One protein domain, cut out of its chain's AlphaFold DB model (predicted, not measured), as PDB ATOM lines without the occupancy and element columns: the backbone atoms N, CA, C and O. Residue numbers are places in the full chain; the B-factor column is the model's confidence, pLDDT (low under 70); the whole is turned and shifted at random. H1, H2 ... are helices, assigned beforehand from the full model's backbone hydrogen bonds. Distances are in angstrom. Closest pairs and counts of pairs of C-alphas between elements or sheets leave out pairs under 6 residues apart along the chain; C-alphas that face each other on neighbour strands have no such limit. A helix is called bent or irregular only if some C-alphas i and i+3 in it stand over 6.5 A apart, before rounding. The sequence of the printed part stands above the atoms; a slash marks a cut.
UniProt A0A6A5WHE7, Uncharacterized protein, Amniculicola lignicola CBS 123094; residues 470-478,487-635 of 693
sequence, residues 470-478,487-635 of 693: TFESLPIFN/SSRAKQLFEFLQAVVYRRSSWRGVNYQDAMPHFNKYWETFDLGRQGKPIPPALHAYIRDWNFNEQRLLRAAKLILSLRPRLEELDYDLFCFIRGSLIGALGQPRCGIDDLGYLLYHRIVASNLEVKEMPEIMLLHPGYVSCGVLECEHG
ATOM      1  N   THR A 470     121.886 132.144  40.790       94.75
ATOM      2  CA  THR A 470     122.295 132.517  39.427       94.75
ATOM      3  C   THR A 470     123.548 131.742  39.009       94.75
ATOM      4  O   THR A 470     124.504 131.633  39.777       94.75
ATOM      5  N   PHE A 471     123.558 131.207  37.789       95.69
ATOM      6  CA  PHE A 471     124.733 130.592  37.181       95.69
ATOM      7  C   PHE A 471     125.703 131.669  36.687       95.69
ATOM      8  O   PHE A 471     125.383 132.436  35.783       95.69
ATOM      9  N   GLU A 472     126.905 131.710  37.260       93.81
ATOM     10  CA  GLU A 472     127.962 132.635  36.838       93.81
ATOM     11  C   GLU A 472     128.871 131.993  35.778       93.81
ATOM     12  O   GLU A 472     128.996 132.483  34.654       93.81
ATOM     13  N   SER A 473     129.510 130.871  36.130       94.56
ATOM     14  CA  SER A 473     130.331 130.058  35.229       94.56
ATOM     15  C   SER A 473     130.623 128.679  35.836       94.56
ATOM     16  O   SER A 473     130.533 128.490  37.048       94.56
ATOM     17  N   LEU A 474     131.030 127.716  35.005       94.81
ATOM     18  CA  LEU A 474     131.576 126.435  35.469       94.81
ATOM     19  C   LEU A 474     132.945 126.643  36.153       94.81
ATOM     20  O   LEU A 474     133.739 127.437  35.636       94.81
ATOM     21  N   PRO A 475     133.287 125.907  37.229       92.88
ATOM     22  CA  PRO A 475     134.604 125.966  37.872       92.88
ATOM     23  C   PRO A 475     135.761 125.811  36.877       92.88
ATOM     24  O   PRO A 475     135.655 125.012  35.949       92.88
ATOM     25  N   ILE A 476     136.856 126.561  37.063       89.00
ATOM     26  CA  ILE A 476     138.010 126.514  36.144       89.00
ATOM     27  C   ILE A 476     138.652 125.127  36.160       89.00
ATOM     28  O   ILE A 476     138.637 124.457  35.136       89.00
ATOM     29  N   PHE A 477     139.134 124.691  37.324       81.88
ATOM     30  CA  PHE A 477     139.820 123.412  37.523       81.88
ATOM     31  C   PHE A 477     138.880 122.340  38.082       81.88
ATOM     32  O   PHE A 477     137.950 122.647  38.837       81.88
ATOM     33  N   ASN A 478     139.160 121.068  37.788       72.44
ATOM     34  CA  ASN A 478     138.454 119.933  38.391       72.44
ATOM     35  C   ASN A 478     138.989 119.621  39.806       72.44
ATOM     36  O   ASN A 478     139.605 118.584  40.052       72.44
ATOM     37  N   SER A 487     129.359 120.517  44.216       72.81
ATOM     38  CA  SER A 487     129.174 119.545  43.123       72.81
ATOM     39  C   SER A 487     130.413 119.510  42.221       72.81
ATOM     40  O   SER A 487     130.973 120.565  41.918       72.81
ATOM     41  N   SER A 488     130.816 118.328  41.744       87.75
ATOM     42  CA  SER A 488     131.931 118.199  40.793       87.75
ATOM     43  C   SER A 488     131.680 119.009  39.515       87.75
ATOM     44  O   SER A 488     130.526 119.217  39.125       87.75
ATOM     45  N   ARG A 489     132.747 119.450  38.829       91.88
ATOM     46  CA  ARG A 489     132.608 120.218  37.578       91.88
ATOM     47  C   ARG A 489     131.806 119.443  36.531       91.88
ATOM     48  O   ARG A 489     130.914 120.021  35.925       91.88
ATOM     49  N   ALA A 490     132.036 118.135  36.414       91.31
ATOM     50  CA  ALA A 490     131.270 117.253  35.536       91.31
ATOM     51  C   ALA A 490     129.762 117.236  35.865       91.31
ATOM     52  O   ALA A 490     128.948 117.293  34.946       91.31
ATOM     53  N   LYS A 491     129.366 117.234  37.151       93.56
ATOM     54  CA  LYS A 491     127.949 117.353  37.539       93.56
ATOM     55  C   LYS A 491     127.381 118.727  37.168       93.56
ATOM     56  O   LYS A 491     126.314 118.792  36.570       93.56
ATOM     57  N   GLN A 492     128.102 119.810  37.472       94.69
ATOM     58  CA  GLN A 492     127.660 121.171  37.134       94.69
ATOM     59  C   GLN A 492     127.542 121.382  35.616       94.69
ATOM     60  O   GLN A 492     126.604 122.031  35.162       94.69
ATOM     61  N   LEU A 493     128.458 120.800  34.831       96.44
ATOM     62  CA  LEU A 493     128.388 120.763  33.372       96.44
ATOM     63  C   LEU A 493     127.160 119.976  32.912       96.44
ATOM     64  O   LEU A 493     126.432 120.468  32.064       96.44
ATOM     65  N   PHE A 494     126.900 118.791  33.468       96.81
ATOM     66  CA  PHE A 494     125.742 117.984  33.084       96.81
ATOM     67  C   PHE A 494     124.413 118.698  33.376       96.81
ATOM     68  O   PHE A 494     123.561 118.777  32.497       96.81
ATOM     69  N   GLU A 495     124.258 119.296  34.561       96.19
ATOM     70  CA  GLU A 495     123.047 120.045  34.938       96.19
ATOM     71  C   GLU A 495     122.887 121.337  34.108       96.19
ATOM     72  O   GLU A 495     121.777 121.668  33.690       96.19
ATOM     73  N   PHE A 496     123.987 122.014  33.762       97.56
ATOM     74  CA  PHE A 496     123.985 123.118  32.794       97.56
ATOM     75  C   PHE A 496     123.583 122.663  31.384       97.56
ATOM     76  O   PHE A 496     122.750 123.303  30.749       97.56
ATOM     77  N   LEU A 497     124.135 121.556  30.881       98.00
ATOM     78  CA  LEU A 497     123.832 121.066  29.536       98.00
ATOM     79  C   LEU A 497     122.412 120.502  29.426       98.00
ATOM     80  O   LEU A 497     121.790 120.691  28.385       98.00
ATOM     81  N   GLN A 498     121.863 119.914  30.496       97.50
ATOM     82  CA  GLN A 498     120.424 119.657  30.610       97.50
ATOM     83  C   GLN A 498     119.638 120.964  30.420       97.50
ATOM     84  O   GLN A 498     118.800 121.042  29.522       97.50
ATOM     85  N   ALA A 499     119.948 122.024  31.177       97.19
ATOM     86  CA  ALA A 499     119.257 123.308  31.029       97.19
ATOM     87  C   ALA A 499     119.349 123.877  29.596       97.19
ATOM     88  O   ALA A 499     118.359 124.379  29.063       97.19
ATOM     89  N   VAL A 500     120.499 123.724  28.931       97.88
ATOM     90  CA  VAL A 500     120.711 124.116  27.526       97.88
ATOM     91  C   VAL A 500     119.828 123.313  26.558       97.88
ATOM     92  O   VAL A 500     119.106 123.914  25.760       97.88
ATOM     93  N   VAL A 501     119.865 121.972  26.592       97.56
ATOM     94  CA  VAL A 501     119.127 121.150  25.607       97.56
ATOM     95  C   VAL A 501     117.620 121.126  25.861       97.56
ATOM     96  O   VAL A 501     116.851 121.021  24.910       97.56
ATOM     97  N   TYR A 502     117.181 121.316  27.104       96.69
ATOM     98  CA  TYR A 502     115.764 121.398  27.477       96.69
ATOM     99  C   TYR A 502     115.230 122.850  27.547       96.69
ATOM    100  O   TYR A 502     114.166 123.077  28.115       96.69
ATOM    101  N   ARG A 503     115.949 123.844  26.982       96.00
ATOM    102  CA  ARG A 503     115.568 125.284  26.939       96.00
ATOM    103  C   ARG A 503     115.154 125.869  28.313       96.00
ATOM    104  O   ARG A 503     114.286 126.736  28.396       96.00
ATOM    105  N   ARG A 504     115.766 125.422  29.415       95.38
ATOM    106  CA  ARG A 504     115.394 125.836  30.779       95.38
ATOM    107  C   ARG A 504     116.123 127.105  31.217       95.38
ATOM    108  O   ARG A 504     117.344 127.123  31.340       95.38
ATOM    109  N   SER A 505     115.354 128.143  31.545       94.69
ATOM    110  CA  SER A 505     115.850 129.341  32.239       94.69
ATOM    111  C   SER A 505     116.259 129.038  33.686       94.69
ATOM    112  O   SER A 505     117.234 129.602  34.175       94.69
ATOM    113  N   SER A 506     115.572 128.105  34.351       94.00
ATOM    114  CA  SER A 506     115.942 127.570  35.663       94.00
ATOM    115  C   SER A 506     115.876 126.047  35.696       94.00
ATOM    116  O   SER A 506     114.898 125.464  35.231       94.00
ATOM    117  N   TRP A 507     116.883 125.409  36.288       95.56
ATOM    118  CA  TRP A 507     116.979 123.956  36.417       95.56
ATOM    119  C   TRP A 507     117.631 123.595  37.755       95.56
ATOM    120  O   TRP A 507     118.693 124.124  38.082       95.56
ATOM    121  N   ARG A 508     116.998 122.711  38.539       93.06
ATOM    122  CA  ARG A 508     117.548 122.129  39.782       93.06
ATOM    123  C   ARG A 508     118.042 123.181  40.788       93.06
ATOM    124  O   ARG A 508     119.134 123.079  41.347       93.06
ATOM    125  N   GLY A 509     117.237 124.225  40.994       91.88
ATOM    126  CA  GLY A 509     117.552 125.348  41.891       91.88
ATOM    127  C   GLY A 509     118.624 126.336  41.393       91.88
ATOM    128  O   GLY A 509     119.065 127.192  42.170       91.88
ATOM    129  N   VAL A 510     119.039 126.243  40.123       94.88
ATOM    130  CA  VAL A 510     119.965 127.177  39.460       94.88
ATOM    131  C   VAL A 510     119.238 127.954  38.357       94.88
ATOM    132  O   VAL A 510     118.536 127.366  37.539       94.88
ATOM    133  N   ASN A 511     119.407 129.277  38.320       95.81
ATOM    134  CA  ASN A 511     118.879 130.178  37.294       95.81
ATOM    135  C   ASN A 511     119.991 130.542  36.302       95.81
ATOM    136  O   ASN A 511     120.974 131.182  36.671       95.81
ATOM    137  N   TYR A 512     119.825 130.163  35.041       93.88
ATOM    138  CA  TYR A 512     120.802 130.376  33.976       93.88
ATOM    139  C   TYR A 512     120.592 131.689  33.209       93.88
ATOM    140  O   TYR A 512     121.509 132.115  32.512       93.88
ATOM    141  N   GLN A 513     119.428 132.334  33.369       85.88
ATOM    142  CA  GLN A 513     118.943 133.558  32.700       85.88
ATOM    143  C   GLN A 513     118.887 133.495  31.160       85.88
ATOM    144  O   GLN A 513     117.818 133.713  30.597       85.88
ATOM    145  N   ASP A 514     119.976 133.116  30.493       85.19
ATOM    146  CA  ASP A 514     119.972 132.490  29.168       85.19
ATOM    147  C   ASP A 514     121.170 131.526  29.062       85.19
ATOM    148  O   ASP A 514     122.336 131.930  28.988       85.19
ATOM    149  N   ALA A 515     120.886 130.221  29.059       95.50
ATOM    150  CA  ALA A 515     121.916 129.187  29.017       95.50
ATOM    151  C   ALA A 515     122.636 129.110  27.651       95.50
ATOM    152  O   ALA A 515     123.791 128.675  27.577       95.50
ATOM    153  N   MET A 516     121.989 129.543  26.560       97.25
ATOM    154  CA  MET A 516     122.458 129.288  25.194       97.25
ATOM    155  C   MET A 516     123.690 130.134  24.790       97.25
ATOM    156  O   MET A 516     124.644 129.571  24.245       97.25
ATOM    157  N   PRO A 517     123.784 131.445  25.100       96.88
ATOM    158  CA  PRO A 517     124.998 132.237  24.903       96.88
ATOM    159  C   PRO A 517     126.183 131.755  25.742       96.88
ATOM    160  O   PRO A 517     127.324 131.887  25.302       96.88
ATOM    161  N   HIS A 518     125.942 131.201  26.935       96.69
ATOM    162  CA  HIS A 518     127.006 130.594  27.741       96.69
ATOM    163  C   HIS A 518     127.498 129.293  27.097       96.69
ATOM    164  O   HIS A 518     128.708 129.090  26.994       96.69
ATOM    165  N   PHE A 519     126.586 128.454  26.589       98.12
ATOM    166  CA  PHE A 519     126.948 127.217  25.895       98.12
ATOM    167  C   PHE A 519     127.773 127.494  24.640       98.12
ATOM    168  O   PHE A 519     128.842 126.914  24.474       98.12
ATOM    169  N   ASN A 520     127.323 128.426  23.794       98.12
ATOM    170  CA  ASN A 520     128.020 128.756  22.553       98.12
ATOM    171  C   ASN A 520     129.460 129.234  22.805       98.12
ATOM    172  O   ASN A 520     130.363 128.791  22.102       98.12
ATOM    173  N   LYS A 521     129.704 130.040  23.850       97.94
ATOM    174  CA  LYS A 521     131.063 130.470  24.233       97.94
ATOM    175  C   LYS A 521     131.919 129.308  24.746       97.94
ATOM    176  O   LYS A 521     133.087 129.216  24.375       97.94
ATOM    177  N   TYR A 522     131.366 128.405  25.562       98.19
ATOM    178  CA  TYR A 522     132.082 127.194  25.988       98.19
ATOM    179  C   TYR A 522     132.420 126.279  24.802       98.19
ATOM    180  O   TYR A 522     133.554 125.810  24.709       98.19
ATOM    181  N   TRP A 523     131.479 126.078  23.874       98.38
ATOM    182  CA  TRP A 523     131.687 125.286  22.662       98.38
ATOM    183  C   TRP A 523     132.739 125.907  21.732       98.38
ATOM    184  O   TRP A 523     133.663 125.215  21.318       98.38
ATOM    185  N   GLU A 524     132.644 127.206  21.439       98.38
ATOM    186  CA  GLU A 524     133.611 127.928  20.600       98.38
ATOM    187  C   GLU A 524     135.026 127.859  21.196       98.38
ATOM    188  O   GLU A 524     135.993 127.577  20.490       98.38
ATOM    189  N   THR A 525     135.144 128.020  22.517       98.19
ATOM    190  CA  THR A 525     136.425 127.905  23.230       98.19
ATOM    191  C   THR A 525     137.002 126.488  23.159       98.19
ATOM    192  O   THR A 525     138.201 126.321  22.931       98.19
ATOM    193  N   PHE A 526     136.157 125.466  23.336       97.94
ATOM    194  CA  PHE A 526     136.544 124.059  23.214       97.94
ATOM    195  C   PHE A 526     137.001 123.715  21.790       97.94
ATOM    196  O   PHE A 526     138.066 123.124  21.619       97.94
ATOM    197  N   ASP A 527     136.241 124.116  20.773       98.06
ATOM    198  CA  ASP A 527     136.520 123.775  19.380       98.06
ATOM    199  C   ASP A 527     137.758 124.506  18.832       98.06
ATOM    200  O   ASP A 527     138.588 123.891  18.161       98.06
ATOM    201  N   LEU A 528     137.967 125.779  19.197       98.19
ATOM    202  CA  LEU A 528     139.215 126.495  18.898       98.19
ATOM    203  C   LEU A 528     140.429 125.815  19.546       98.19
ATOM    204  O   LEU A 528     141.438 125.606  18.868       98.19
ATOM    205  N   GLY A 529     140.318 125.421  20.820       97.19
ATOM    206  CA  GLY A 529     141.371 124.690  21.531       97.19
ATOM    207  C   GLY A 529     141.685 123.336  20.885       97.19
ATOM    208  O   GLY A 529     142.849 123.037  20.621       97.19
ATOM    209  N   ARG A 530     140.650 122.560  20.535       96.62
ATOM    210  CA  ARG A 530     140.757 121.278  19.813       96.62
ATOM    211  C   ARG A 530     141.435 121.425  18.446       96.62
ATOM    212  O   ARG A 530     142.151 120.526  18.021       96.62
ATOM    213  N   GLN A 531     141.230 122.553  17.768       97.25
ATOM    214  CA  GLN A 531     141.842 122.868  16.473       97.25
ATOM    215  C   GLN A 531     143.235 123.520  16.588       97.25
ATOM    216  O   GLN A 531     143.794 123.921  15.568       97.25
ATOM    217  N   GLY A 532     143.787 123.684  17.799       97.38
ATOM    218  CA  GLY A 532     145.073 124.359  18.023       97.38
ATOM    219  C   GLY A 532     145.073 125.852  17.664       97.38
ATOM    220  O   GLY A 532     146.134 126.437  17.443       97.38
ATOM    221  N   LYS A 533     143.894 126.481  17.565       98.06
ATOM    222  CA  LYS A 533     143.737 127.882  17.152       98.06
ATOM    223  C   LYS A 533     143.858 128.834  18.352       98.06
ATOM    224  O   LYS A 533     143.416 128.494  19.450       98.06
ATOM    225  N   PRO A 534     144.413 130.048  18.168       97.88
ATOM    226  CA  PRO A 534     144.519 131.029  19.243       97.88
ATOM    227  C   PRO A 534     143.128 131.477  19.710       97.88
ATOM    228  O   PRO A 534     142.306 131.919  18.910       97.88
ATOM    229  N   ILE A 535     142.875 131.377  21.015       98.25
ATOM    230  CA  ILE A 535     141.575 131.692  21.622       98.25
ATOM    231  C   ILE A 535     141.458 133.216  21.838       98.25
ATOM    232  O   ILE A 535     142.303 133.789  22.538       98.25
ATOM    233  N   PRO A 536     140.427 133.895  21.290       98.19
ATOM    234  CA  PRO A 536     140.188 135.324  21.501       98.19
ATOM    235  C   PRO A 536     140.057 135.717  22.987       98.19
ATOM    236  O   PRO A 536     139.413 134.988  23.743       98.19
ATOM    237  N   PRO A 537     140.550 136.900  23.417       98.00
ATOM    238  CA  PRO A 537     140.463 137.350  24.813       98.00
ATOM    239  C   PRO A 537     139.050 137.350  25.415       98.00
ATOM    240  O   PRO A 537     138.877 137.041  26.591       98.00
ATOM    241  N   ALA A 538     138.020 137.621  24.604       97.94
ATOM    242  CA  ALA A 538     136.616 137.582  25.030       97.94
ATOM    243  C   ALA A 538     136.137 136.186  25.487       97.94
ATOM    244  O   ALA A 538     135.149 136.081  26.214       97.94
ATOM    245  N   LEU A 539     136.842 135.123  25.087       97.88
ATOM    246  CA  LEU A 539     136.551 133.733  25.436       97.88
ATOM    247  C   LEU A 539     137.433 133.190  26.572       97.88
ATOM    248  O   LEU A 539     137.192 132.085  27.052       97.88
ATOM    249  N   HIS A 540     138.423 133.945  27.069       96.88
ATOM    250  CA  HIS A 540     139.363 133.439  28.088       96.88
ATOM    251  C   HIS A 540     138.669 133.003  29.389       96.88
ATOM    252  O   HIS A 540     139.073 132.020  30.002       96.88
ATOM    253  N   ALA A 541     137.553 133.643  29.753       96.69
ATOM    254  CA  ALA A 541     136.715 133.248  30.892       96.69
ATOM    255  C   ALA A 541     136.059 131.852  30.751       96.69
ATOM    256  O   ALA A 541     135.594 131.288  31.747       96.69
ATOM    257  N   TYR A 542     136.042 131.272  29.546       97.25
ATOM    258  CA  TYR A 542     135.392 130.002  29.198       97.25
ATOM    259  C   TYR A 542     136.397 128.854  28.966       97.25
ATOM    260  O   TYR A 542     135.983 127.715  28.762       97.25
ATOM    261  N   ILE A 543     137.711 129.112  29.062       96.81
ATOM    262  CA  ILE A 543     138.767 128.088  28.933       96.81
ATOM    263  C   ILE A 543     138.721 127.127  30.129       96.81
ATOM    264  O   ILE A 543     138.731 127.575  31.277       96.81
ATOM    265  N   ARG A 544     138.682 125.815  29.881       96.00
ATOM    266  CA  ARG A 544     138.680 124.750  30.902       96.00
ATOM    267  C   ARG A 544     139.558 123.582  30.449       96.00
ATOM    268  O   ARG A 544     139.628 123.289  29.258       96.00
ATOM    269  N   ASP A 545     140.179 122.888  31.398       94.06
ATOM    270  CA  ASP A 545     140.878 121.611  31.203       94.06
ATOM    271  C   ASP A 545     139.864 120.455  31.097       94.06
ATOM    272  O   ASP A 545     139.739 119.630  32.000       94.06
ATOM    273  N   TRP A 546     139.066 120.443  30.023       94.06
ATOM    274  CA  TRP A 546     137.991 119.465  29.816       94.06
ATOM    275  C   TRP A 546     138.514 118.023  29.799       94.06
ATOM    276  O   TRP A 546     139.294 117.653  28.917       94.06
ATOM    277  N   ASN A 547     138.027 117.180  30.711       93.12
ATOM    278  CA  ASN A 547     138.299 115.743  30.643       93.12
ATOM    279  C   ASN A 547     137.475 115.076  29.524       93.12
ATOM    280  O   ASN A 547     136.494 115.640  29.044       93.12
ATOM    281  N   PHE A 548     137.856 113.864  29.119       92.44
ATOM    282  CA  PHE A 548     137.234 113.130  28.009       92.44
ATOM    283  C   PHE A 548     135.695 113.046  28.094       92.44
ATOM    284  O   PHE A 548     135.003 113.311  27.110       92.44
ATOM    285  N   ASN A 549     135.139 112.782  29.282       92.25
ATOM    286  CA  ASN A 549     133.689 112.701  29.478       92.25
ATOM    287  C   ASN A 549     133.010 114.077  29.362       92.25
ATOM    288  O   ASN A 549     131.926 114.185  28.794       92.25
ATOM    289  N   GLU A 550     133.655 115.148  29.833       95.62
ATOM    290  CA  GLU A 550     133.163 116.522  29.654       95.62
ATOM    291  C   GLU A 550     133.189 116.952  28.176       95.62
ATOM    292  O   GLU A 550     132.239 117.573  27.701       95.62
ATOM    293  N   GLN A 551     134.226 116.563  27.423       96.06
ATOM    294  CA  GLN A 551     134.304 116.800  25.975       96.06
ATOM    295  C   GLN A 551     133.194 116.054  25.217       96.06
ATOM    296  O   GLN A 551     132.561 116.625  24.326       96.06
ATOM    297  N   ARG A 552     132.908 114.800  25.593       95.81
ATOM    298  CA  ARG A 552     131.792 114.017  25.033       95.81
ATOM    299  C   ARG A 552     130.432 114.636  25.348       95.81
ATOM    300  O   ARG A 552     129.613 114.752  24.441       95.81
ATOM    301  N   LEU A 553     130.208 115.119  26.573       97.00
ATOM    302  CA  LEU A 553     128.979 115.838  26.931       97.00
ATOM    303  C   LEU A 553     128.803 117.137  26.121       97.00
ATOM    304  O   LEU A 553     127.702 117.415  25.648       97.00
ATOM    305  N   LEU A 554     129.877 117.903  25.898       98.00
ATOM    306  CA  LEU A 554     129.841 119.091  25.034       98.00
ATOM    307  C   LEU A 554     129.508 118.735  23.575       98.00
ATOM    308  O   LEU A 554     128.688 119.421  22.963       98.00
ATOM    309  N   ARG A 555     130.095 117.656  23.029       97.94
ATOM    310  CA  ARG A 555     129.769 117.134  21.685       97.94
ATOM    311  C   ARG A 555     128.305 116.699  21.596       97.94
ATOM    312  O   ARG A 555     127.612 117.125  20.678       97.94
ATOM    313  N   ALA A 556     127.814 115.940  22.575       98.12
ATOM    314  CA  ALA A 556     126.424 115.488  22.643       98.12
ATOM    315  C   ALA A 556     125.436 116.666  22.674       98.12
ATOM    316  O   ALA A 556     124.492 116.702  21.887       98.12
ATOM    317  N   ALA A 557     125.693 117.678  23.509       98.44
ATOM    318  CA  ALA A 557     124.868 118.882  23.557       98.44
ATOM    319  C   ALA A 557     124.895 119.642  22.223       98.44
ATOM    320  O   ALA A 557     123.852 120.090  21.747       98.44
ATOM    321  N   LYS A 558     126.069 119.753  21.585       98.25
ATOM    322  CA  LYS A 558     126.189 120.398  20.275       98.25
ATOM    323  C   LYS A 558     125.386 119.661  19.203       98.25
ATOM    324  O   LYS A 558     124.658 120.327  18.468       98.25
ATOM    325  N   LEU A 559     125.488 118.332  19.160       98.00
ATOM    326  CA  LEU A 559     124.777 117.472  18.215       98.00
ATOM    327  C   LEU A 559     123.259 117.594  18.382       98.00
ATOM    328  O   LEU A 559     122.571 117.907  17.411       98.00
ATOM    329  N   ILE A 560     122.740 117.457  19.611       98.19
ATOM    330  CA  ILE A 560     121.309 117.644  19.917       98.19
ATOM    331  C   ILE A 560     120.819 118.992  19.369       98.19
ATOM    332  O   ILE A 560     119.787 119.052  18.705       98.19
ATOM    333  N   LEU A 561     121.575 120.075  19.577       97.81
ATOM    334  CA  LEU A 561     121.195 121.414  19.114       97.81
ATOM    335  C   LEU A 561     121.269 121.609  17.588       97.81
ATOM    336  O   LEU A 561     120.571 122.484  17.076       97.81
ATOM    337  N   SER A 562     122.068 120.825  16.854       97.25
ATOM    338  CA  SER A 562     122.087 120.828  15.377       97.25
ATOM    339  C   SER A 562     121.082 119.868  14.731       97.25
ATOM    340  O   SER A 562     120.667 120.102  13.596       97.25
ATOM    341  N   LEU A 563     120.659 118.818  15.441       96.69
ATOM    342  CA  LEU A 563     119.545 117.954  15.030       96.69
ATOM    343  C   LEU A 563     118.195 118.659  15.232       96.69
ATOM    344  O   LEU A 563     117.322 118.602  14.366       96.69
ATOM    345  N   ARG A 564     118.057 119.378  16.354       95.75
ATOM    346  CA  ARG A 564     116.835 120.051  16.817       95.75
ATOM    347  C   ARG A 564     115.990 120.736  15.724       95.75
ATOM    348  O   ARG A 564     114.843 120.334  15.577       95.75
ATOM    349  N   PRO A 565     116.498 121.703  14.931       95.62
ATOM    350  CA  PRO A 565     115.677 122.431  13.953       95.62
ATOM    351  C   PRO A 565     115.256 121.605  12.724       95.62
ATOM    352  O   PRO A 565     114.572 122.138  11.860       95.62
ATOM    353  N   ARG A 566     115.685 120.341  12.603       94.38
ATOM    354  CA  ARG A 566     115.142 119.387  11.621       94.38
ATOM    355  C   ARG A 566     114.153 118.428  12.267       94.38
ATOM    356  O   ARG A 566     113.090 118.197  11.709       94.38
ATOM    357  N   LEU A 567     114.506 117.876  13.429       94.31
ATOM    358  CA  LEU A 567     113.713 116.819  14.054       94.31
ATOM    359  C   LEU A 567     112.490 117.351  14.820       94.31
ATOM    360  O   LEU A 567     111.458 116.697  14.775       94.31
ATOM    361  N   GLU A 568     112.538 118.541  15.439       90.69
ATOM    362  CA  GLU A 568     111.352 119.119  16.114       90.69
ATOM    363  C   GLU A 568     110.171 119.362  15.156       90.69
ATOM    364  O   GLU A 568     109.028 119.326  15.592       90.69
ATOM    365  N   GLU A 569     110.429 119.581  13.862       90.25
ATOM    366  CA  GLU A 569     109.387 119.817  12.849       90.25
ATOM    367  C   GLU A 569     108.909 118.532  12.138       90.25
ATOM    368  O   GLU A 569     107.935 118.593  11.387       90.25
ATOM    369  N   LEU A 570     109.588 117.387  12.323       90.25
ATOM    370  CA  LEU A 570     109.404 116.180  11.494       90.25
ATOM    371  C   LEU A 570     109.251 114.867  12.283       90.25
ATOM    372  O   LEU A 570     108.446 114.026  11.893       90.25
ATOM    373  N   ASP A 571     110.004 114.680  13.369       94.69
ATOM    374  CA  ASP A 571     109.931 113.511  14.259       94.69
ATOM    375  C   ASP A 571     110.375 113.920  15.677       94.69
ATOM    376  O   ASP A 571     111.517 113.705  16.106       94.69
ATOM    377  N   TYR A 572     109.460 114.583  16.393       94.19
ATOM    378  CA  TYR A 572     109.701 115.078  17.749       94.19
ATOM    379  C   TYR A 572     109.962 113.933  18.744       94.19
ATOM    380  O   TYR A 572     110.792 114.086  19.645       94.19
ATOM    381  N   ASP A 573     109.340 112.762  18.557       93.81
ATOM    382  CA  ASP A 573     109.600 111.579  19.385       93.81
ATOM    383  C   ASP A 573     111.068 111.156  19.261       93.81
ATOM    384  O   ASP A 573     111.763 111.024  20.270       93.81
ATOM    385  N   LEU A 574     111.570 110.972  18.030       96.12
ATOM    386  CA  LEU A 574     112.956 110.570  17.786       96.12
ATOM    387  C   LEU A 574     113.932 111.624  18.315       96.12
ATOM    388  O   LEU A 574     114.956 111.267  18.904       96.12
ATOM    389  N   PHE A 575     113.602 112.915  18.179       97.06
ATOM    390  CA  PHE A 575     114.369 113.974  18.830       97.06
ATOM    391  C   PHE A 575     114.440 113.768  20.347       97.06
ATOM    392  O   PHE A 575     115.526 113.870  20.917       97.06
ATOM    393  N   CYS A 576     113.324 113.433  20.996       96.25
ATOM    394  CA  CYS A 576     113.270 113.181  22.433       96.25
ATOM    395  C   CYS A 576     114.041 111.927  22.849       96.25
ATOM    396  O   CYS A 576     114.798 111.999  23.818       96.25
ATOM    397  N   PHE A 577     113.940 110.822  22.104       97.12
ATOM    398  CA  PHE A 577     114.743 109.620  22.348       97.12
ATOM    399  C   PHE A 577     116.248 109.903  22.222       97.12
ATOM    400  O   PHE A 577     117.013 109.522  23.109       97.12
ATOM    401  N   ILE A 578     116.695 110.629  21.190       97.94
ATOM    402  CA  ILE A 578     118.111 111.022  21.042       97.94
ATOM    403  C   ILE A 578     118.530 111.961  22.191       97.94
ATOM    404  O   ILE A 578     119.540 111.725  22.857       97.94
ATOM    405  N   ARG A 579     117.735 113.002  22.467       97.81
ATOM    406  CA  ARG A 579     117.958 114.008  23.523       97.81
ATOM    407  C   ARG A 579     118.088 113.364  24.908       97.81
ATOM    408  O   ARG A 579     119.050 113.650  25.623       97.81
ATOM    409  N   GLY A 580     117.163 112.472  25.260       97.38
ATOM    410  CA  GLY A 580     117.114 111.777  26.545       97.38
ATOM    411  C   GLY A 580     118.134 110.644  26.692       97.38
ATOM    412  O   GLY A 580     118.636 110.424  27.795       97.38
ATOM    413  N   SER A 581     118.519 109.973  25.604       97.88
ATOM    414  CA  SER A 581     119.577 108.947  25.647       97.88
ATOM    415  C   SER A 581     120.973 109.567  25.773       97.88
ATOM    416  O   SER A 581     121.810 109.061  26.518       97.88
ATOM    417  N   LEU A 582     121.224 110.700  25.103       97.94
ATOM    418  CA  LEU A 582     122.519 111.389  25.148       97.94
ATOM    419  C   LEU A 582     122.697 112.293  26.385       97.94
ATOM    420  O   LEU A 582     123.761 112.273  27.003       97.94
ATOM    421  N   ILE A 583     121.684 113.085  26.766       97.81
ATOM    422  CA  ILE A 583     121.716 113.991  27.936       97.81
ATOM    423  C   ILE A 583     120.421 113.825  28.745       97.81
ATOM    424  O   ILE A 583     119.569 114.709  28.837       97.81
ATOM    425  N   GLY A 584     120.257 112.645  29.342       95.69
ATOM    426  CA  GLY A 584     119.033 112.267  30.044       95.69
ATOM    427  C   GLY A 584     118.704 113.108  31.278       95.69
ATOM    428  O   GLY A 584     119.473 113.160  32.241       95.69
ATOM    429  N   ALA A 585     117.513 113.703  31.285       95.75
ATOM    430  CA  ALA A 585     116.795 114.116  32.493       95.75
ATOM    431  C   ALA A 585     115.861 112.986  32.972       95.75
ATOM    432  O   ALA A 585     115.746 111.956  32.298       95.75
ATOM    433  N   LEU A 586     115.265 113.097  34.162       94.44
ATOM    434  CA  LEU A 586     114.186 112.173  34.548       94.44
ATOM    435  C   LEU A 586     112.879 112.646  33.885       94.44
ATOM    436  O   LEU A 586     112.793 113.796  33.459       94.44
ATOM    437  N   GLY A 587     111.898 111.757  33.719       90.50
ATOM    438  CA  GLY A 587     110.706 112.082  32.924       90.50
ATOM    439  C   GLY A 587     111.005 112.322  31.435       90.50
ATOM    440  O   GLY A 587     110.298 113.075  30.776       90.50
ATOM    441  N   GLN A 588     112.077 111.726  30.901       94.56
ATOM    442  CA  GLN A 588     112.408 111.742  29.474       94.56
ATOM    443  C   GLN A 588     112.645 110.324  28.966       94.56
ATOM    444  O   GLN A 588     113.270 109.541  29.691       94.56
ATOM    445  N   PRO A 589     112.207 109.999  27.734       94.19
ATOM    446  CA  PRO A 589     112.471 108.702  27.134       94.19
ATOM    447  C   PRO A 589     113.980 108.503  26.959       94.19
ATOM    448  O   PRO A 589     114.697 109.407  26.522       94.19
ATOM    449  N   ARG A 590     114.475 107.317  27.319       95.00
ATOM    450  CA  ARG A 590     115.879 106.933  27.149       95.00
ATOM    451  C   ARG A 590     115.953 105.510  26.625       95.00
ATOM    452  O   ARG A 590     115.281 104.630  27.151       95.00
ATOM    453  N   CYS A 591     116.811 105.304  25.644       96.62
ATOM    454  CA  CYS A 591     117.133 104.007  25.078       96.62
ATOM    455  C   CYS A 591     118.446 103.472  25.670       96.62
ATOM    456  O   CYS A 591     119.308 104.244  26.104       96.62
ATOM    457  N   GLY A 592     118.626 102.151  25.657       96.94
ATOM    458  CA  GLY A 592     119.952 101.544  25.684       96.94
ATOM    459  C   GLY A 592     120.722 101.818  24.387       96.94
ATOM    460  O   GLY A 592     120.220 102.455  23.461       96.94
ATOM    461  N   ILE A 593     121.957 101.310  24.303       96.44
ATOM    462  CA  ILE A 593     122.752 101.382  23.063       96.44
ATOM    463  C   ILE A 593     121.992 100.676  21.933       96.44
ATOM    464  O   ILE A 593     121.791 101.245  20.862       96.44
ATOM    465  N   ASP A 594     121.550  99.449  22.193       96.19
ATOM    466  CA  ASP A 594     120.943  98.593  21.178       96.19
ATOM    467  C   ASP A 594     119.550  99.108  20.781       96.19
ATOM    468  O   ASP A 594     119.259  99.219  19.590       96.19
ATOM    469  N   ASP A 595     118.741  99.559  21.751       97.06
ATOM    470  CA  ASP A 595     117.425 100.160  21.488       97.06
ATOM    471  C   ASP A 595     117.536 101.451  20.658       97.06
ATOM    472  O   ASP A 595     116.724 101.675  19.761       97.06
ATOM    473  N   LEU A 596     118.540 102.303  20.924       97.50
ATOM    474  CA  LEU A 596     118.731 103.546  20.168       97.50
ATOM    475  C   LEU A 596     119.225 103.249  18.750       97.50
ATOM    476  O   LEU A 596     118.747 103.864  17.799       97.50
ATOM    477  N   GLY A 597     120.144 102.290  18.600       96.19
ATOM    478  CA  GLY A 597     120.609 101.828  17.294       96.19
ATOM    479  C   GLY A 597     119.465 101.262  16.448       96.19
ATOM    480  O   GLY A 597     119.330 101.625  15.281       96.19
ATOM    481  N   TYR A 598     118.599 100.447  17.056       95.94
ATOM    482  CA  TYR A 598     117.398  99.891  16.431       95.94
ATOM    483  C   TYR A 598     116.375 100.978  16.050       95.94
ATOM    484  O   TYR A 598     115.890 101.014  14.916       95.94
ATOM    485  N   LEU A 599     116.086 101.911  16.965       96.19
ATOM    486  CA  LEU A 599     115.167 103.026  16.723       96.19
ATOM    487  C   LEU A 599     115.659 103.934  15.586       96.19
ATOM    488  O   LEU A 599     114.866 104.327  14.729       96.19
ATOM    489  N   LEU A 600     116.960 104.242  15.556       96.19
ATOM    490  CA  LEU A 600     117.585 104.998  14.471       96.19
ATOM    491  C   LEU A 600     117.470 104.238  13.147       96.19
ATOM    492  O   LEU A 600     116.948 104.813  12.195       96.19
ATOM    493  N   TYR A 601     117.858 102.957  13.098       93.81
ATOM    494  CA  TYR A 601     117.782 102.122  11.887       93.81
ATOM    495  C   TYR A 601     116.389 102.176  11.237       93.81
ATOM    496  O   TYR A 601     116.269 102.377  10.030       93.81
ATOM    497  N   HIS A 602     115.326 102.078  12.043       93.19
ATOM    498  CA  HIS A 602     113.951 102.070  11.538       93.19
ATOM    499  C   HIS A 602     113.314 103.451  11.303       93.19
ATOM    500  O   HIS A 602     112.398 103.537  10.483       93.19
ATOM    501  N   ARG A 603     113.753 104.532  11.973       95.12
ATOM    502  CA  ARG A 603     113.155 105.879  11.806       95.12
ATOM    503  C   ARG A 603     113.957 106.855  10.935       95.12
ATOM    504  O   ARG A 603     113.358 107.792  10.415       95.12
ATOM    505  N   ILE A 604     115.265 106.659  10.727       93.19
ATOM    506  CA  ILE A 604     116.166 107.636  10.068       93.19
ATOM    507  C   ILE A 604     115.683 108.099   8.681       93.19
ATOM    508  O   ILE A 604     115.702 109.290   8.378       93.19
ATOM    509  N   VAL A 605     115.143 107.173   7.879       88.38
ATOM    510  CA  VAL A 605     114.590 107.439   6.539       88.38
ATOM    511  C   VAL A 605     113.327 108.315   6.583       88.38
ATOM    512  O   VAL A 605     113.075 109.084   5.656       88.38
ATOM    513  N   ALA A 606     112.523 108.212   7.645       90.44
ATOM    514  CA  ALA A 606     111.286 108.978   7.803       90.44
ATOM    515  C   ALA A 606     111.527 110.364   8.430       90.44
ATOM    516  O   ALA A 606     110.855 111.326   8.065       90.44
ATOM    517  N   SER A 607     112.500 110.474   9.337       91.44
ATOM    518  CA  SER A 607     112.742 111.669  10.156       91.44
ATOM    519  C   SER A 607     113.629 112.741   9.509       91.44
ATOM    520  O   SER A 607     113.890 113.772  10.132       91.44
ATOM    521  N   ASN A 608     114.093 112.537   8.265       91.75
ATOM    522  CA  ASN A 608     115.019 113.441   7.556       91.75
ATOM    523  C   ASN A 608     116.353 113.667   8.314       91.75
ATOM    524  O   ASN A 608     117.003 114.718   8.222       91.75
ATOM    525  N   LEU A 609     116.754 112.650   9.075       94.88
ATOM    526  CA  LEU A 609     118.078 112.492   9.658       94.88
ATOM    527  C   LEU A 609     118.983 111.826   8.606       94.88
ATOM    528  O   LEU A 609     118.570 110.869   7.952       94.88
ATOM    529  N   GLU A 610     120.198 112.330   8.383       94.50
ATOM    530  CA  GLU A 610     121.071 111.747   7.357       94.50
ATOM    531  C   GLU A 610     121.727 110.465   7.895       94.50
ATOM    532  O   GLU A 610     122.232 110.458   9.014       94.50
ATOM    533  N   VAL A 611     121.788 109.387   7.101       95.19
ATOM    534  CA  VAL A 611     122.294 108.068   7.554       95.19
ATOM    535  C   VAL A 611     123.714 108.149   8.149       95.19
ATOM    536  O   VAL A 611     124.008 107.531   9.170       95.19
ATOM    537  N   LYS A 612     124.557 109.034   7.604       95.12
ATOM    538  CA  LYS A 612     125.908 109.366   8.099       95.12
ATOM    539  C   LYS A 612     125.967 110.041   9.488       95.12
ATOM    540  O   LYS A 612     127.057 110.209  10.023       95.12
ATOM    541  N   GLU A 613     124.843 110.492  10.049       96.19
ATOM    542  CA  GLU A 613     124.770 111.088  11.397       96.19
ATOM    543  C   GLU A 613     124.574 110.017  12.484       96.19
ATOM    544  O   GLU A 613     124.921 110.246  13.646       96.19
ATOM    545  N   MET A 614     124.080 108.827  12.115       96.25
ATOM    546  CA  MET A 614     123.888 107.696  13.030       96.25
ATOM    547  C   MET A 614     125.184 107.288  13.765       96.25
ATOM    548  O   MET A 614     125.117 107.131  14.987       96.25
ATOM    549  N   PRO A 615     126.371 107.208  13.120       97.19
ATOM    550  CA  PRO A 615     127.624 106.943  13.824       97.19
ATOM    551  C   PRO A 615     127.986 108.006  14.867       97.19
ATOM    552  O   PRO A 615     128.463 107.635  15.936       97.19
ATOM    553  N   GLU A 616     127.737 109.302  14.628       97.44
ATOM    554  CA  GLU A 616     128.059 110.341  15.625       97.44
ATOM    555  C   GLU A 616     127.077 110.321  16.808       97.44
ATOM    556  O   GLU A 616     127.509 110.449  17.959       97.44
ATOM    557  N   ILE A 617     125.783 110.082  16.555       97.94
ATOM    558  CA  ILE A 617     124.782 109.880  17.617       97.94
ATOM    559  C   ILE A 617     125.191 108.692  18.496       97.94
ATOM    560  O   ILE A 617     125.311 108.835  19.715       97.94
ATOM    561  N   MET A 618     125.456 107.534  17.886       97.81
ATOM    562  CA  MET A 618     125.782 106.319  18.631       97.81
ATOM    563  C   MET A 618     127.135 106.412  19.339       97.81
ATOM    564  O   MET A 618     127.229 106.047  20.513       97.81
ATOM    565  N   LEU A 619     128.161 106.982  18.695       96.94
ATOM    566  CA  LEU A 619     129.471 107.218  19.309       96.94
ATOM    567  C   LEU A 619     129.356 107.986  20.628       96.94
ATOM    568  O   LEU A 619     130.105 107.697  21.562       96.94
ATOM    569  N   LEU A 620     128.442 108.953  20.723       97.56
ATOM    570  CA  LEU A 620     128.277 109.824  21.889       97.56
ATOM    571  C   LEU A 620     127.402 109.230  23.006       97.56
ATOM    572  O   LEU A 620     127.341 109.819  24.087       97.56
ATOM    573  N   HIS A 621     126.803 108.051  22.809       98.00
ATOM    574  CA  HIS A 621     125.957 107.407  23.815       98.00
ATOM    575  C   HIS A 621     126.713 107.156  25.143       98.00
ATOM    576  O   HIS A 621     127.845 106.655  25.125       98.00
ATOM    577  N   PRO A 622     126.127 107.471  26.319       96.25
ATOM    578  CA  PRO A 622     126.817 107.346  27.606       96.25
ATOM    579  C   PRO A 622     127.113 105.893  28.001       96.25
ATOM    580  O   PRO A 622     128.096 105.646  28.698       96.25
ATOM    581  N   GLY A 623     126.331 104.922  27.512       95.25
ATOM    582  CA  GLY A 623     126.543 103.497  27.802       95.25
ATOM    583  C   GLY A 623     127.945 102.991  27.432       95.25
ATOM    584  O   GLY A 623     128.526 102.209  28.177       95.25
ATOM    585  N   TYR A 624     128.553 103.507  26.356       94.31
ATOM    586  CA  TYR A 624     129.921 103.134  25.967       94.31
ATOM    587  C   TYR A 624     130.995 103.576  26.977       94.31
ATOM    588  O   TYR A 624     132.079 102.990  27.006       94.31
ATOM    589  N   VAL A 625     130.699 104.575  27.822       90.44
ATOM    590  CA  VAL A 625     131.550 104.956  28.963       90.44
ATOM    591  C   VAL A 625     131.346 103.951  30.099       90.44
ATOM    592  O   VAL A 625     132.317 103.421  30.629       90.44
ATOM    593  N   SER A 626     130.092 103.624  30.430       88.00
ATOM    594  CA  SER A 626     129.751 102.647  31.476       88.00
ATOM    595  C   SER A 626     130.272 101.231  31.197       88.00
ATOM    596  O   SER A 626     130.567 100.500  32.137       88.00
ATOM    597  N   CYS A 627     130.415 100.850  29.926       87.50
ATOM    598  CA  CYS A 627     130.971  99.560  29.507       87.50
ATOM    599  C   CYS A 627     132.508  99.554  29.349       87.50
ATOM    600  O   CYS A 627     133.051  98.554  28.887       87.50
ATOM    601  N   GLY A 628     133.213 100.653  29.651       89.56
ATOM    602  CA  GLY A 628     134.681 100.746  29.557       89.56
ATOM    603  C   GLY A 628     135.270 100.707  28.135       89.56
ATOM    604  O   GLY A 628     136.476 100.855  27.961       89.56
ATOM    605  N   VAL A 629     134.446 100.556  27.089       89.50
ATOM    606  CA  VAL A 629     134.890 100.423  25.682       89.50
ATOM    607  C   VAL A 629     135.721 101.631  25.231       89.50
ATOM    608  O   VAL A 629     136.654 101.497  24.439       89.50
ATOM    609  N   LEU A 630     135.405 102.808  25.770       88.56
ATOM    610  CA  LEU A 630     136.074 104.075  25.480       88.56
ATOM    611  C   LEU A 630     137.363 104.321  26.282       88.56
ATOM    612  O   LEU A 630     138.040 105.309  26.024       88.56
ATOM    613  N   GLU A 631     137.712 103.457  27.240       85.00
ATOM    614  CA  GLU A 631     138.963 103.586  28.007       85.00
ATOM    615  C   GLU A 631     140.184 103.075  27.225       85.00
ATOM    616  O   GLU A 631     141.322 103.380  27.581       85.00
ATOM    617  N   CYS A 632     139.970 102.326  26.136       85.19
ATOM    618  CA  CYS A 632     141.042 101.934  25.226       85.19
ATOM    619  C   CYS A 632     141.339 103.034  24.190       85.19
ATOM    620  O   CYS A 632     140.433 103.677  23.664       85.19
ATOM    621  N   GLU A 633     142.619 103.199  23.849       83.75
ATOM    622  CA  GLU A 633     143.148 104.229  22.932       83.75
ATOM    623  C   GLU A 633     142.421 104.299  21.575       83.75
ATOM    624  O   GLU A 633     142.266 105.367  20.992       83.75
ATOM    625  N   HIS A 634     141.914 103.158  21.103       91.12
ATOM    626  CA  HIS A 634     141.222 103.013  19.821       91.12
ATOM    627  C   HIS A 634     139.687 102.907  19.974       91.12
ATOM    628  O   HIS A 634     138.994 102.526  19.030       91.12
ATOM    629  N   GLY A 635     139.136 103.219  21.153       92.81
ATOM    630  CA  GLY A 635     137.727 103.008  21.505       92.81
ATOM    631  C   GLY A 635     136.742 103.795  20.638       92.81
ATOM    632  O   GLY A 635     135.836 103.198  20.057       92.81
TER     633      GLY A 635
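Overview. This is residues 470 to 478 and 487 to 635 of the 693 residues of an uncharacterized protein of Amniculicola lignicola CBS 123094 (UniProt A0A6A5WHE7). Four helices, H4 to H7, stand side by side in an up-and-down bundle that is not fully closed, since H7 is only near H4; H1 runs along the other side of H4. H2 meets the last part of H1 with its own first residues, 515 to 519, making a steep corner, and passes close to H4 at a steep tilt, with short H3 packed on it, while tiny H8 follows H7 near the end of the printed part. The printed part has 158 residues, with eight named helices in the order H1 to H8 and no named strand: all helix. It is compact, with a radius of gyration of the C-alphas of 16.0 A and spans of 45 by 37 by 28 A.

Arrangement. Start at H1, residues 489 to 501, which touches H2, residues 515 to 530, at a steep tilt of 59 degrees; H1 uses residues 496 to 500 alone and H2 uses 515 to 519 alone, and the closest C-alphas are those of Val 500 and Ala 515, 5.4 A apart. H2 touches H3, residues 537 to 542, with its residues 521 to 525 alone, about perpendicular at 75 degrees; the closest C-alphas, of Tyr 522 and Tyr 542, are 5.4 A apart. H4, residues 548 to 567, touches H1 the same way at a shallow 2 degrees, closest at the C-alphas of Ala 490 and Glu 550, 6.2 A. H4 and H5, residues 572 to 582, form a helical hairpin, with C-alphas 567 and 575 closest at 5.6 A. H5 and H6, residues 593 to 603, form another, with C-alphas 578 and 596 closest at 7.6 A. H6 and H7, residues 611 to 619, form a third, with C-alphas 597 and 618 closest at 7.0 A. H7 is close to H4 but not clearly touching, with C-alphas 559 and 617 closest at 7.6 A. H8, residues 623 to 626, meets H7 only through their link. Every O i to N i+4 pair is within hydrogen-bond range in H1, H2, H5 and H6; the counts are 14 of 16 in H4, 3 of 5 in H7 and 0 of 2 in H3, where 2 of 3 O i to N i+3 pairs are within range, and H8 is too short for an i+4 pair.

Along the chain. Find C-alpha 489 at (132.608, 120.218, 37.578), where H1 begins its 18.1 A; H2 then covers 22.4 A. Look at C-alpha 548 at (137.234, 113.130, 28.009), from which H4 runs 27.6 A. H3 is irregular, with C-alphas 538 and 541 7.3 A apart, and H4 only just so, with C-alphas 562 and 565 6.8 A apart. H5 spans 15.3 A, H6 15.5 A and H7 13.8 A, and H8 ends at C-alpha 626, (129.751, 102.647, 31.476).

Size, cuts and confidence. The two C-alphas farthest apart, of Pro 537 and His 602, are 46.1 A apart. Residues 479 to 486 are not printed, and C-alphas 478 and 487 are 10.4 A apart across this cut. The link from H1 to H2, residues 502 to 514, is long. The mean pLDDT of the printed part is 94.7, and no printed residue is under 70.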